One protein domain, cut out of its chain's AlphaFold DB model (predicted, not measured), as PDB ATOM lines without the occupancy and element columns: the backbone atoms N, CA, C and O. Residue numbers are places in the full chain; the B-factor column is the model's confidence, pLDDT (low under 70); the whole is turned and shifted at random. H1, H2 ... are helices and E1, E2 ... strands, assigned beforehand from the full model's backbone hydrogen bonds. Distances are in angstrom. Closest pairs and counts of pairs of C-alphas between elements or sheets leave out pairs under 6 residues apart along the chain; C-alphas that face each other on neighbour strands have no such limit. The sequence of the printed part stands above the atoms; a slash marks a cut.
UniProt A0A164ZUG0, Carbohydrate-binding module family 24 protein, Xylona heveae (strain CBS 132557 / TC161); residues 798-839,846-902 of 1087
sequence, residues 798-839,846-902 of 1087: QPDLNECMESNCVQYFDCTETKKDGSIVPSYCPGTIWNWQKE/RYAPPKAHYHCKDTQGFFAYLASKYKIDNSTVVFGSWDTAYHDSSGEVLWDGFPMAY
ATOM      1  N   GLN A 798     186.421 181.584 145.879       85.44
ATOM      2  CA  GLN A 798     185.303 181.145 145.042       85.44
ATOM      3  C   GLN A 798     184.377 182.280 144.557       85.44
ATOM      4  O   GLN A 798     183.897 182.182 143.426       85.44
ATOM      5  N   PRO A 799     184.091 183.348 145.336       83.62
ATOM      6  CA  PRO A 799     183.282 184.466 144.843       83.62
ATOM      7  C   PRO A 799     183.875 185.141 143.601       83.62
ATOM      8  O   PRO A 799     183.133 185.451 142.672       83.62
ATOM      9  N   ASP A 800     185.196 185.290 143.559       84.69
ATOM     10  CA  ASP A 800     185.920 185.912 142.450       84.69
ATOM     11  C   ASP A 800     185.940 185.009 141.204       84.69
ATOM     12  O   ASP A 800     185.744 185.483 140.080       84.69
ATOM     13  N   LEU A 801     186.075 183.688 141.389       86.12
ATOM     14  CA  LEU A 801     185.911 182.705 140.306       86.12
ATOM     15  C   LEU A 801     184.499 182.757 139.711       86.12
ATOM     16  O   LEU A 801     184.335 182.774 138.489       86.12
ATOM     17  N   ASN A 802     183.482 182.835 140.571       83.31
ATOM     18  CA  ASN A 802     182.087 182.940 140.152       83.31
ATOM     19  C   ASN A 802     181.839 184.245 139.380       83.31
ATOM     20  O   ASN A 802     181.266 184.206 138.293       83.31
ATOM     21  N   GLU A 803     182.331 185.385 139.880       82.56
ATOM     22  CA  GLU A 803     182.237 186.676 139.185       82.56
ATOM     23  C   GLU A 803     182.906 186.625 137.801       82.56
ATOM     24  O   GLU A 803     182.358 187.129 136.808       82.56
ATOM     25  N   CYS A 804     184.063 185.963 137.700       85.06
ATOM     26  CA  CYS A 804     184.731 185.812 136.417       85.06
ATOM     27  C   CYS A 804     183.895 184.985 135.432       85.06
ATOM     28  O   CYS A 804     183.721 185.389 134.276       85.06
ATOM     29  N   MET A 805     183.338 183.859 135.887       83.88
ATOM     30  CA  MET A 805     182.479 182.980 135.085       83.88
ATOM     31  C   MET A 805     181.105 183.592 134.760       83.88
ATOM     32  O   MET A 805     180.419 183.104 133.869       83.88
ATOM     33  N   GLU A 806     180.687 184.678 135.410       74.75
ATOM     34  CA  GLU A 806     179.468 185.412 135.031       74.75
ATOM     35  C   GLU A 806     179.672 186.365 133.844       74.75
ATOM     36  O   GLU A 806     178.694 186.787 133.225       74.75
ATOM     37  N   SER A 807     180.917 186.721 133.513       69.56
ATOM     38  CA  SER A 807     181.188 187.852 132.622       69.56
ATOM     39  C   SER A 807     182.284 187.587 131.590       69.56
ATOM     40  O   SER A 807     182.011 187.534 130.394       69.56
ATOM     41  N   ASN A 808     183.530 187.443 132.044       77.00
ATOM     42  CA  ASN A 808     184.720 187.559 131.199       77.00
ATOM     43  C   ASN A 808     185.449 186.227 130.994       77.00
ATOM     44  O   ASN A 808     186.144 186.070 129.995       77.00
ATOM     45  N   CYS A 809     185.290 185.261 131.904       84.44
ATOM     46  CA  CYS A 809     185.971 183.973 131.808       84.44
ATOM     47  C   CYS A 809     185.246 182.965 130.902       84.44
ATOM     48  O   CYS A 809     185.894 182.070 130.374       84.44
ATOM     49  N   VAL A 810     183.939 183.117 130.645       82.25
ATOM     50  CA  VAL A 810     183.166 182.173 129.802       82.25
ATOM     51  C   VAL A 810     183.714 182.015 128.388       82.25
ATOM     52  O   VAL A 810     183.516 180.977 127.769       82.25
ATOM     53  N   GLN A 811     184.428 183.018 127.871       83.50
ATOM     54  CA  GLN A 811     185.030 182.963 126.539       83.50
ATOM     55  C   GLN A 811     186.125 181.893 126.410       83.50
ATOM     56  O   GLN A 811     186.392 181.445 125.296       83.50
ATOM     57  N   TYR A 812     186.724 181.474 127.530       89.25
ATOM     58  CA  TYR A 812     187.758 180.440 127.576       89.25
ATOM     59  C   TYR A 812     187.183 179.022 127.660       89.25
ATOM     60  O   TYR A 812     187.948 178.064 127.655       89.25
ATOM     61  N   PHE A 813     185.854 178.869 127.705       87.94
ATOM     62  CA  PHE A 813     185.192 177.573 127.842       87.94
ATOM     63  C   PHE A 813     184.288 177.267 126.647       87.94
ATOM     64  O   PHE A 813     183.659 178.156 126.068       87.94
ATOM     65  N   ASP A 814     184.208 175.984 126.314       87.62
ATOM     66  CA  ASP A 814     183.142 175.387 125.521       87.62
ATOM     67  C   ASP A 814     182.274 174.534 126.448       87.62
ATOM     68  O   ASP A 814     182.791 173.841 127.322       87.62
ATOM     69  N   CYS A 815     180.951 174.584 126.280       83.94
ATOM     70  CA  CYS A 815     180.038 173.861 127.159       83.94
ATOM     71  C   CYS A 815     179.104 172.923 126.403       83.94
ATOM     72  O   CYS A 815     178.705 173.177 125.264       83.94
ATOM     73  N   THR A 816     178.738 171.827 127.059       85.06
ATOM     74  CA  THR A 816     177.726 170.885 126.571       85.06
ATOM     75  C   THR A 816     176.668 170.626 127.634       85.06
ATOM     76  O   THR A 816     176.914 170.786 128.828       85.06
ATOM     77  N   GLU A 817     175.474 170.221 127.209       80.88
ATOM     78  CA  GLU A 817     174.392 169.811 128.095       80.88
ATOM     79  C   GLU A 817     173.986 168.360 127.846       80.88
ATOM     80  O   GLU A 817     173.886 167.915 126.700       80.88
ATOM     81  N   THR A 818     173.683 167.633 128.922       79.12
ATOM     82  CA  THR A 818     173.058 166.309 128.821       79.12
ATOM     83  C   THR A 818     171.535 166.447 128.825       79.12
ATOM     84  O   THR A 818     170.932 166.908 129.798       79.12
ATOM     85  N   LYS A 819     170.884 166.033 127.734       76.25
ATOM     86  CA  LYS A 819     169.422 166.000 127.593       76.25
ATOM     87  C   LYS A 819     168.811 164.828 128.366       76.25
ATOM     88  O   LYS A 819     169.484 163.884 128.768       76.25
ATOM     89  N   LYS A 820     167.486 164.864 128.549       70.25
ATOM     90  CA  LYS A 820     166.728 163.831 129.288       70.25
ATOM     91  C   LYS A 820     166.809 162.428 128.675       70.25
ATOM     92  O   LYS A 820     166.542 161.460 129.373       70.25
ATOM     93  N   ASP A 821     167.139 162.327 127.392       75.06
ATOM     94  CA  ASP A 821     167.363 161.063 126.684       75.06
ATOM     95  C   ASP A 821     168.819 160.567 126.779       75.06
ATOM     96  O   ASP A 821     169.153 159.545 126.186       75.06
ATOM     97  N   GLY A 822     169.676 161.272 127.527       70.19
ATOM     98  CA  GLY A 822     171.095 160.964 127.692       70.19
ATOM     99  C   GLY A 822     171.998 161.530 126.595       70.19
ATOM    100  O   GLY A 822     173.212 161.382 126.693       70.19
ATOM    101  N   SER A 823     171.452 162.192 125.568       77.19
ATOM    102  CA  SER A 823     172.271 162.803 124.517       77.19
ATOM    103  C   SER A 823     173.040 164.022 125.038       77.19
ATOM    104  O   SER A 823     172.499 164.840 125.780       77.19
ATOM    105  N   ILE A 824     174.311 164.141 124.644       80.00
ATOM    106  CA  ILE A 824     175.168 165.292 124.951       80.00
ATOM    107  C   ILE A 824     175.164 166.210 123.730       80.00
ATOM    108  O   ILE A 824     175.499 165.774 122.629       80.00
ATOM    109  N   VAL A 825     174.766 167.469 123.908       80.19
ATOM    110  CA  VAL A 825     174.723 168.460 122.823       80.19
ATOM    111  C   VAL A 825     175.445 169.746 123.227       80.19
ATOM    112  O   VAL A 825     175.420 170.094 124.405       80.19
ATOM    113  N   PRO A 826     176.071 170.481 122.289       80.44
ATOM    114  CA  PRO A 826     176.669 171.781 122.585       80.44
ATOM    115  C   PRO A 826     175.656 172.754 123.199       80.44
ATOM    116  O   PRO A 826     174.517 172.848 122.734       80.44
ATOM    117  N   SER A 827     176.077 173.498 124.218       75.44
ATOM    118  CA  SER A 827     175.254 174.481 124.921       75.44
ATOM    119  C   SER A 827     176.040 175.754 125.235       75.44
ATOM    120  O   SER A 827     177.265 175.790 125.197       75.44
ATOM    121  N   TYR A 828     175.324 176.826 125.579       74.44
ATOM    122  CA  TYR A 828     175.948 178.002 126.190       74.44
ATOM    123  C   TYR A 828     176.478 177.642 127.584       74.44
ATOM    124  O   TYR A 828     175.817 176.874 128.283       74.44
ATOM    125  N   CYS A 829     177.624 178.201 127.985       75.00
ATOM    126  CA  CYS A 829     178.180 178.047 129.330       75.00
ATOM    127  C   CYS A 829     177.351 178.836 130.349       75.00
ATOM    128  O   CYS A 829     177.384 180.067 130.317       75.00
ATOM    129  N   PRO A 830     176.590 178.179 131.239       67.69
ATOM    130  CA  PRO A 830     175.754 178.891 132.203       67.69
ATOM    131  C   PRO A 830     176.584 179.840 133.093       67.69
ATOM    132  O   PRO A 830     177.648 179.465 133.579       67.69
ATOM    133  N   GLY A 831     176.109 181.069 133.315       62.22
ATOM    134  CA  GLY A 831     176.660 181.951 134.359       62.22
ATOM    135  C   GLY A 831     176.108 181.567 135.737       62.22
ATOM    136  O   GLY A 831     175.015 180.994 135.808       62.22
ATOM    137  N   THR A 832     176.822 181.862 136.831       54.81
ATOM    138  CA  THR A 832     176.383 181.462 138.178       54.81
ATOM    139  C   THR A 832     175.027 182.072 138.562       54.81
ATOM    140  O   THR A 832     174.668 183.191 138.207       54.81
ATOM    141  N   ILE A 833     174.206 181.300 139.279       53.25
ATOM    142  CA  ILE A 833     172.810 181.637 139.625       53.25
ATOM    143  C   ILE A 833     172.729 182.686 140.771       53.25
ATOM    144  O   ILE A 833     171.647 183.054 141.233       53.25
ATOM    145  N   TRP A 834     173.857 183.229 141.236       46.22
ATOM    146  CA  TRP A 834     173.943 183.912 142.532       46.22
ATOM    147  C   TRP A 834     173.433 185.366 142.568       46.22
ATOM    148  O   TRP A 834     173.025 185.823 143.639       46.22
ATOM    149  N   ASN A 835     173.327 186.078 141.439       40.94
ATOM    150  CA  ASN A 835     172.804 187.459 141.428       40.94
ATOM    151  C   ASN A 835     171.273 187.595 141.277       40.94
ATOM    152  O   ASN A 835     170.715 188.664 141.535       40.94
ATOM    153  N   TRP A 836     170.534 186.521 140.974       48.28
ATOM    154  CA  TRP A 836     169.079 186.615 140.750       48.28
ATOM    155  C   TRP A 836     168.269 186.898 142.025       48.28
ATOM    156  O   TRP A 836     167.178 187.466 141.955       48.28
ATOM    157  N   GLN A 837     168.797 186.534 143.200       44.78
ATOM    158  CA  GLN A 837     168.143 186.802 144.486       44.78
ATOM    159  C   GLN A 837     168.365 188.235 145.000       44.78
ATOM    160  O   GLN A 837     167.553 188.710 145.793       44.78
ATOM    161  N   LYS A 838     169.411 188.946 144.549       41.69
ATOM    162  CA  LYS A 838     169.714 190.315 145.013       41.69
ATOM    163  C   LYS A 838     168.975 191.417 144.243       41.69
ATOM    164  O   LYS A 838     168.783 192.490 144.807       41.69
ATOM    165  N   GLU A 839     168.498 191.162 143.021       38.22
ATOM    166  CA  GLU A 839     167.883 192.205 142.173       38.22
ATOM    167  C   GLU A 839     166.351 192.128 142.011       38.22
ATOM    168  O   GLU A 839     165.756 192.975 141.350       38.22
ATOM    169  N   ARG A 846     164.474 180.188 131.133       46.88
ATOM    170  CA  ARG A 846     164.063 178.778 130.967       46.88
ATOM    171  C   ARG A 846     165.160 177.830 130.419       46.88
ATOM    172  O   ARG A 846     164.814 176.782 129.887       46.88
ATOM    173  N   TYR A 847     166.441 178.186 130.495       51.12
ATOM    174  CA  TYR A 847     167.518 177.537 129.737       51.12
ATOM    175  C   TYR A 847     168.850 177.420 130.500       51.12
ATOM    176  O   TYR A 847     169.905 177.481 129.881       51.12
ATOM    177  N   ALA A 848     168.836 177.240 131.824       51.53
ATOM    178  CA  ALA A 848     169.984 176.599 132.468       51.53
ATOM    179  C   ALA A 848     169.823 175.076 132.278       51.53
ATOM    180  O   ALA A 848     168.805 174.534 132.726       51.53
ATOM    181  N   PRO A 849     170.727 174.391 131.557       56.84
ATOM    182  CA  PRO A 849     170.647 172.948 131.388       56.84
ATOM    183  C   PRO A 849     170.781 172.233 132.745       56.84
ATOM    184  O   PRO A 849     171.614 172.641 133.554       56.84
ATOM    185  N   PRO A 850     170.005 171.161 133.006       58.94
ATOM    186  CA  PRO A 850     170.068 170.430 134.275       58.94
ATOM    187  C   PRO A 850     171.428 169.770 134.546       58.94
ATOM    188  O   PRO A 850     171.764 169.515 135.692       58.94
ATOM    189  N   LYS A 851     172.211 169.478 133.501       72.12
ATOM    190  CA  LYS A 851     173.583 168.967 133.597       72.12
ATOM    191  C   LYS A 851     174.433 169.655 132.541       72.12
ATOM    192  O   LYS A 851     174.186 169.436 131.354       72.12
ATOM    193  N   ALA A 852     175.362 170.500 132.971       76.81
ATOM    194  CA  ALA A 852     176.282 171.225 132.098       76.81
ATOM    195  C   ALA A 852     177.694 170.664 132.273       76.81
ATOM    196  O   ALA A 852     178.095 170.405 133.400       76.81
ATOM    197  N   HIS A 853     178.441 170.520 131.184       83.00
ATOM    198  CA  HIS A 853     179.853 170.144 131.207       83.00
ATOM    199  C   HIS A 853     180.657 171.289 130.616       83.00
ATOM    200  O   HIS A 853     180.389 171.690 129.482       83.00
ATOM    201  N   TYR A 854     181.599 171.817 131.383       86.69
ATOM    202  CA  TYR A 854     182.501 172.894 131.008       86.69
ATOM    203  C   TYR A 854     183.828 172.286 130.561       86.69
ATOM    204  O   TYR A 854     184.436 171.489 131.269       86.69
ATOM    205  N   HIS A 855     184.292 172.688 129.387       86.50
ATOM    206  CA  HIS A 855     185.593 172.318 128.857       86.50
ATOM    207  C   HIS A 855     186.399 173.591 128.614       86.50
ATOM    208  O   HIS A 855     186.021 174.415 127.781       86.50
ATOM    209  N   CYS A 856     187.482 173.788 129.362       85.38
ATOM    210  CA  CYS A 856     188.359 174.936 129.159       85.38
ATOM    211  C   CYS A 856     189.146 174.742 127.855       85.38
ATOM    212  O   CYS A 856     189.998 173.863 127.772       85.38
ATOM    213  N   LYS A 857     188.845 175.543 126.830       88.06
ATOM    214  CA  LYS A 857     189.521 175.493 125.522       88.06
ATOM    215  C   LYS A 857     190.781 176.357 125.455       88.06
ATOM    216  O   LYS A 857     191.565 176.214 124.524       88.06
ATOM    217  N   ASP A 858     190.947 177.282 126.401       85.44
ATOM    218  CA  ASP A 858     192.113 178.161 126.513       85.44
ATOM    219  C   ASP A 858     192.475 178.372 127.987       85.44
ATOM    220  O   ASP A 858     192.184 179.394 128.617       85.44
ATOM    221  N   THR A 859     193.108 177.345 128.544       83.75
ATOM    222  CA  THR A 859     193.528 177.291 129.944       83.75
ATOM    223  C   THR A 859     194.579 178.355 130.271       83.75
ATOM    224  O   THR A 859     194.532 178.963 131.340       83.75
ATOM    225  N   GLN A 860     195.489 178.646 129.335       79.81
ATOM    226  CA  GLN A 860     196.536 179.652 129.521       79.81
ATOM    227  C   GLN A 860     195.948 181.069 129.590       79.81
ATOM    228  O   GLN A 860     196.291 181.838 130.493       79.81
ATOM    229  N   GLY A 861     195.028 181.410 128.682       85.06
ATOM    230  CA  GLY A 861     194.325 182.693 128.681       85.06
ATOM    231  C   GLY A 861     193.432 182.885 129.910       85.06
ATOM    232  O   GLY A 861     193.435 183.962 130.513       85.06
ATOM    233  N   PHE A 862     192.726 181.830 130.334       89.62
ATOM    234  CA  PHE A 862     191.903 181.833 131.546       89.62
ATOM    235  C   PHE A 862     192.719 182.180 132.796       89.62
ATOM    236  O   PHE A 862     192.383 183.122 133.521       89.62
ATOM    237  N   PHE A 863     193.830 181.477 133.019       86.62
ATOM    238  CA  PHE A 863     194.656 181.694 134.202       86.62
ATOM    239  C   PHE A 863     195.436 183.010 134.167       86.62
ATOM    240  O   PHE A 863     195.524 183.689 135.191       86.62
ATOM    241  N   ALA A 864     195.908 183.455 132.997       82.56
ATOM    242  CA  ALA A 864     196.512 184.782 132.858       82.56
ATOM    243  C   ALA A 864     195.524 185.907 133.238       82.56
ATOM    244  O   ALA A 864     195.896 186.906 133.868       82.56
ATOM    245  N   TYR A 865     194.241 185.742 132.898       86.62
ATOM    246  CA  TYR A 865     193.198 186.694 133.267       86.62
ATOM    247  C   TYR A 865     192.929 186.698 134.778       86.62
ATOM    248  O   TYR A 865     192.928 187.774 135.387       86.62
ATOM    249  N   LEU A 866     192.781 185.520 135.394       87.25
ATOM    250  CA  LEU A 866     192.604 185.376 136.843       87.25
ATOM    251  C   LEU A 866     193.762 186.000 137.639       87.25
ATOM    252  O   LEU A 866     193.518 186.829 138.524       87.25
ATOM    253  N   ALA A 867     195.008 185.713 137.259       81.69
ATOM    254  CA  ALA A 867     196.196 186.251 137.920       81.69
ATOM    255  C   ALA A 867     196.281 187.784 137.808       81.69
ATOM    256  O   ALA A 867     196.602 188.487 138.770       81.69
ATOM    257  N   SER A 868     195.949 188.347 136.642       84.19
ATOM    258  CA  SER A 868     196.030 189.797 136.434       84.19
ATOM    259  C   SER A 868     194.956 190.571 137.209       84.19
ATOM    260  O   SER A 868     195.277 191.579 137.858       84.19
ATOM    261  N   LYS A 869     193.704 190.094 137.161       85.31
ATOM    262  CA  LYS A 869     192.510 190.814 137.619       85.31
ATOM    263  C   LYS A 869     192.128 190.496 139.060       85.31
ATOM    264  O   LYS A 869     191.863 191.432 139.811       85.31
ATOM    265  N   TYR A 870     192.103 189.213 139.409       82.00
ATOM    266  CA  TYR A 870     191.628 188.707 140.700       82.00
ATOM    267  C   TYR A 870     192.773 188.295 141.632       82.00
ATOM    268  O   TYR A 870     192.533 188.022 142.798       82.00
ATOM    269  N   LYS A 871     194.026 188.298 141.147       81.94
ATOM    270  CA  LYS A 871     195.206 187.820 141.900       81.94
ATOM    271  C   LYS A 871     195.076 186.353 142.323       81.94
ATOM    272  O   LYS A 871     195.638 185.948 143.332       81.94
ATOM    273  N   ILE A 872     194.338 185.580 141.529       81.44
ATOM    274  CA  ILE A 872     194.141 184.146 141.720       81.44
ATOM    275  C   ILE A 872     195.143 183.419 140.836       81.44
ATOM    276  O   ILE A 872     195.142 183.604 139.617       81.44
ATOM    277  N   ASP A 873     195.986 182.613 141.466       81.62
ATOM    278  CA  ASP A 873     196.938 181.750 140.781       81.62
ATOM    279  C   ASP A 873     196.269 180.441 140.327       81.62
ATOM    280  O   ASP A 873     195.329 179.963 140.972       81.62
ATOM    281  N   ASN A 874     196.753 179.858 139.223       80.31
ATOM    282  CA  ASN A 874     196.182 178.637 138.647       80.31
ATOM    283  C   ASN A 874     196.173 177.455 139.624       80.31
ATOM    284  O   ASN A 874     195.243 176.654 139.609       80.31
ATOM    285  N   SER A 875     197.142 177.422 140.530       74.31
ATOM    286  CA  SER A 875     197.320 176.395 141.546       74.31
ATOM    287  C   SER A 875     196.199 176.351 142.577       74.31
ATOM    288  O   SER A 875     195.943 175.320 143.185       74.31
ATOM    289  N   THR A 876     195.482 177.458 142.765       79.19
ATOM    290  CA  THR A 876     194.353 177.547 143.701       79.19
ATOM    291  C   THR A 876     193.016 177.190 143.054       79.19
ATOM    292  O   THR A 876     191.966 177.392 143.669       79.19
ATOM    293  N   VAL A 877     193.023 176.676 141.819       83.06
ATOM    294  CA  VAL A 877     191.817 176.418 141.030       83.06
ATOM    295  C   VAL A 877     191.857 175.016 140.430       83.06
ATOM    296  O   VAL A 877     192.750 174.679 139.664       83.06
ATOM    297  N   VAL A 878     190.829 174.220 140.708       85.88
ATOM    298  CA  VAL A 878     190.598 172.917 140.069       85.88
ATOM    299  C   VAL A 878     189.312 172.952 139.254       85.88
ATOM    300  O   VAL A 878     188.366 173.648 139.616       85.88
ATOM    301  N   PHE A 879     189.242 172.190 138.164       84.56
ATOM    302  CA  PHE A 879     187.993 171.994 137.428       84.56
ATOM    303  C   PHE A 879     187.274 170.772 137.981       84.56
ATOM    304  O   PHE A 879     187.816 169.672 137.956       84.56
ATOM    305  N   GLY A 880     186.058 170.947 138.485       80.38
ATOM    306  CA  GLY A 880     185.311 169.822 139.031       80.38
ATOM    307  C   GLY A 880     183.815 170.058 139.105       80.38
ATOM    308  O   GLY A 880     183.275 171.008 138.537       80.38
ATOM    309  N   SER A 881     183.150 169.136 139.788       79.69
ATOM    310  CA  SER A 881     181.698 169.103 139.888       79.69
ATOM    311  C   SER A 881     181.160 170.104 140.918       79.69
ATOM    312  O   SER A 881     181.467 170.013 142.107       79.69
ATOM    313  N   TRP A 882     180.307 171.024 140.471       74.00
ATOM    314  CA  TRP A 882     179.631 172.037 141.279       74.00
ATOM    315  C   TRP A 882     178.120 171.771 141.359       74.00
ATOM    316  O   TRP A 882     177.431 171.712 140.337       74.00
ATOM    317  N   ASP A 883     177.582 171.668 142.578       70.50
ATOM    318  CA  ASP A 883     176.135 171.610 142.835       70.50
ATOM    319  C   ASP A 883     175.568 173.033 142.943       70.50
ATOM    320  O   ASP A 883     175.950 173.823 143.814       70.50
ATOM    321  N   THR A 884     174.639 173.388 142.054       63.19
ATOM    322  CA  THR A 884     174.073 174.742 142.014       63.19
ATOM    323  C   THR A 884     173.003 175.002 143.083       63.19
ATOM    324  O   THR A 884     172.392 176.074 143.066       63.19
ATOM    325  N   ALA A 885     172.721 174.042 143.973       54.69
ATOM    326  CA  ALA A 885     171.674 174.089 145.002       54.69
ATOM    327  C   ALA A 885     170.240 174.308 144.461       54.69
ATOM    328  O   ALA A 885     169.311 174.617 145.215       54.69
ATOM    329  N   TYR A 886     170.033 174.154 143.147       55.97
ATOM    330  CA  TYR A 886     168.736 174.271 142.481       55.97
ATOM    331  C   TYR A 886     168.283 172.878 142.054       55.97
ATOM    332  O   TYR A 886     168.851 172.297 141.139       55.97
ATOM    333  N   HIS A 887     167.255 172.340 142.706       54.09
ATOM    334  CA  HIS A 887     166.680 171.047 142.341       54.09
ATOM    335  C   HIS A 887     165.426 171.278 141.498       54.09
ATOM    336  O   HIS A 887     164.444 171.854 141.978       54.09
ATOM    337  N   ASP A 888     165.437 170.838 140.240       54.19
ATOM    338  CA  ASP A 888     164.199 170.710 139.479       54.19
ATOM    339  C   ASP A 888     163.503 169.373 139.806       54.19
ATOM    340  O   ASP A 888     163.975 168.566 140.608       54.19
ATOM    341  N   SER A 889     162.340 169.119 139.204       50.22
ATOM    342  CA  SER A 889     161.559 167.893 139.429       50.22
ATOM    343  C   SER A 889     162.248 166.582 138.992       50.22
ATOM    344  O   SER A 889     161.619 165.529 139.083       50.22
ATOM    345  N   SER A 890     163.483 166.630 138.477       53.75
ATOM    346  CA  SER A 890     164.255 165.485 137.975       53.75
ATOM    347  C   SER A 890     165.543 165.153 138.749       53.75
ATOM    348  O   SER A 890     166.132 164.117 138.446       53.75
ATOM    349  N   GLY A 891     165.949 165.935 139.757       55.41
ATOM    350  CA  GLY A 891     167.158 165.682 140.569       55.41
ATOM    351  C   GLY A 891     168.202 166.809 140.503       55.41
ATOM    352  O   GLY A 891     167.938 167.841 139.896       55.41
ATOM    353  N   GLU A 892     169.349 166.631 141.180       53.88
ATOM    354  CA  GLU A 892     170.475 167.592 141.288       53.88
ATOM    355  C   GLU A 892     170.871 168.242 139.950       53.88
ATOM    356  O   GLU A 892     171.051 167.549 138.945       53.88
ATOM    357  N   VAL A 893     171.038 169.573 139.961       60.25
ATOM    358  CA  VAL A 893     171.664 170.320 138.864       60.25
ATOM    359  C   VAL A 893     173.164 170.364 139.122       60.25
ATOM    360  O   VAL A 893     173.627 171.051 140.032       60.25
ATOM    361  N   LEU A 894     173.904 169.591 138.329       67.19
ATOM    362  CA  LEU A 894     175.333 169.343 138.515       67.19
ATOM    363  C   LEU A 894     176.095 169.918 137.318       67.19
ATOM    364  O   LEU A 894     175.783 169.601 136.164       67.19
ATOM    365  N   TRP A 895     177.046 170.807 137.588       79.69
ATOM    366  CA  TRP A 895     177.948 171.358 136.580       79.69
ATOM    367  C   TRP A 895     179.297 170.682 136.704       79.69
ATOM    368  O   TRP A 895     179.925 170.798 137.745       79.69
ATOM    369  N   ASP A 896     179.735 169.989 135.664       80.19
ATOM    370  CA  ASP A 896     181.021 169.304 135.647       80.19
ATOM    371  C   ASP A 896     182.081 170.137 134.919       80.19
ATOM    372  O   ASP A 896     181.756 170.864 133.981       80.19
ATOM    373  N   GLY A 897     183.337 170.072 135.366       79.62
ATOM    374  CA  GLY A 897     184.437 170.885 134.826       79.62
ATOM    375  C   GLY A 897     184.389 172.384 135.179       79.62
ATOM    376  O   GLY A 897     185.048 173.195 134.527       79.62
ATOM    377  N   PHE A 898     183.611 172.784 136.191       85.81
ATOM    378  CA  PHE A 898     183.514 174.179 136.638       85.81
ATOM    379  C   PHE A 898     184.740 174.572 137.490       85.81
ATOM    380  O   PHE A 898     185.184 173.752 138.295       85.81
ATOM    381  N   PRO A 899     185.304 175.795 137.363       87.00
ATOM    382  CA  PRO A 899     186.443 176.220 138.178       87.00
ATOM    383  C   PRO A 899     186.062 176.406 139.653       87.00
ATOM    384  O   PRO A 899     185.190 177.205 140.007       87.00
ATOM    385  N   MET A 900     186.758 175.691 140.530       85.69
ATOM    386  CA  MET A 900     186.541 175.671 141.972       85.69
ATOM    387  C   MET A 900     187.818 175.996 142.730       85.69
ATOM    388  O   MET A 900     188.899 175.553 142.354       85.69
ATOM    389  N   ALA A 901     187.683 176.714 143.840       85.31
ATOM    390  CA  ALA A 901     188.793 176.982 144.737       85.31
ATOM    391  C   ALA A 901     189.337 175.673 145.345       85.31
ATOM    392  O   ALA A 901     188.588 174.864 145.910       85.31
ATOM    393  N   TYR A 902     190.649 175.496 145.254       84.38
ATOM    394  CA  TYR A 902     191.401 174.359 145.768       84.38
ATOM    395  C   TYR A 902     192.237 174.765 146.983       84.38
ATOM    396  O   TYR A 902     192.756 175.876 147.063       84.38
TER     397      TYR A 902
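AT A GLANCE: This is residues 798 to 839 and 846 to 902 of the 1087 residues of the protein "Carbohydrate-binding module family 24 protein" of Xylona heveae (strain CBS 132557 / TC161) (UniProt A0A164ZUG0). The main body is one twisted sheet of five strands, in which a short hairpin, E1 and E2, and a long hairpin, E4 and E5, lie side by side with E3 between them. H1 packs across one face, over E5; H2 sits near one end of the sheet and only grazes it. The 99 printed residues hold two named helices and five named strands, in the order H1 E1 E2 E3 H2 E4 E5; across the mixed sheet the order is E2 E1 E3 E5 E4, with E3 and E5 parallel and the other neighbours antiparallel. The class is mixed, helices and strands. The whole is compact, with a radius of gyration of the C-alphas of 13.6 A and spans of 40 by 31 by 21 A.

HOW THE PARTS SIT: Begin with H1, residues 798 to 807, which is on the sheet at a height over the sheet of 9.2 A. It lies over E5, residues 891 to 901, and runs across the strands, at 77 degrees to E5 on the local plane; their closest C-alphas, those of Gln 798 and Ala 901, are 5.4 A apart. Look next at E1, residues 813 to 818, and E2, residues 824 to 827, an antiparallel hairpin with N 817 and O 825 at 2.8 A. On the other side of E1 is E3, residues 851 to 856, antiparallel to it, with N 816 and O 853 at 2.9 A. E3 and E5 are parallel, with N 854 and O 896 at 2.8 A. E5 and E4, residues 877 to 888, form an antiparallel hairpin, with N 880 and O 898 at 2.9 A. The sheet is strongly twisted, but only just, with C-alphas up to 4.5 A off its best plane. H2, residues 859 to 869, is only just on the sheet and only grazes it, with residues 859 to 866. H1 and H2 are close but not clearly touching, with the C-alphas of Cys 804 and Leu 866 closest at 7.9 A. In H2 every O i to N i+4 pair is within hydrogen-bond range; in H1, 5 of 6 are.

IN THESE COORDINATES: Find C-alpha 798 at (185.303, 181.145, 145.042); from there H1 runs 14.7 A. E1 measures 16.6 A, E2 9.2 A, E3 16.5 A and H2 15.6 A. E4 starts at C-alpha 877, (191.817, 176.418, 141.030), measures 28.2 A and bends by 55 degrees at residue 880. E5, 24.8 A, bends by 81 degrees at residue 897 and ends at C-alpha 901, (188.793, 176.982, 144.737).

THE WHOLE: The two C-alphas farthest apart, those of Asp 821 and Ser 868, are 41.7 A apart. Residues 840 to 845 are not printed; C-alphas 839 and 846 are 17.9 A apart across this cut. Of the links printed whole, none is long. Look for pLDDT under 70 at residue 807 and residues 830 to 839, 846 to 850 and 884 to 894.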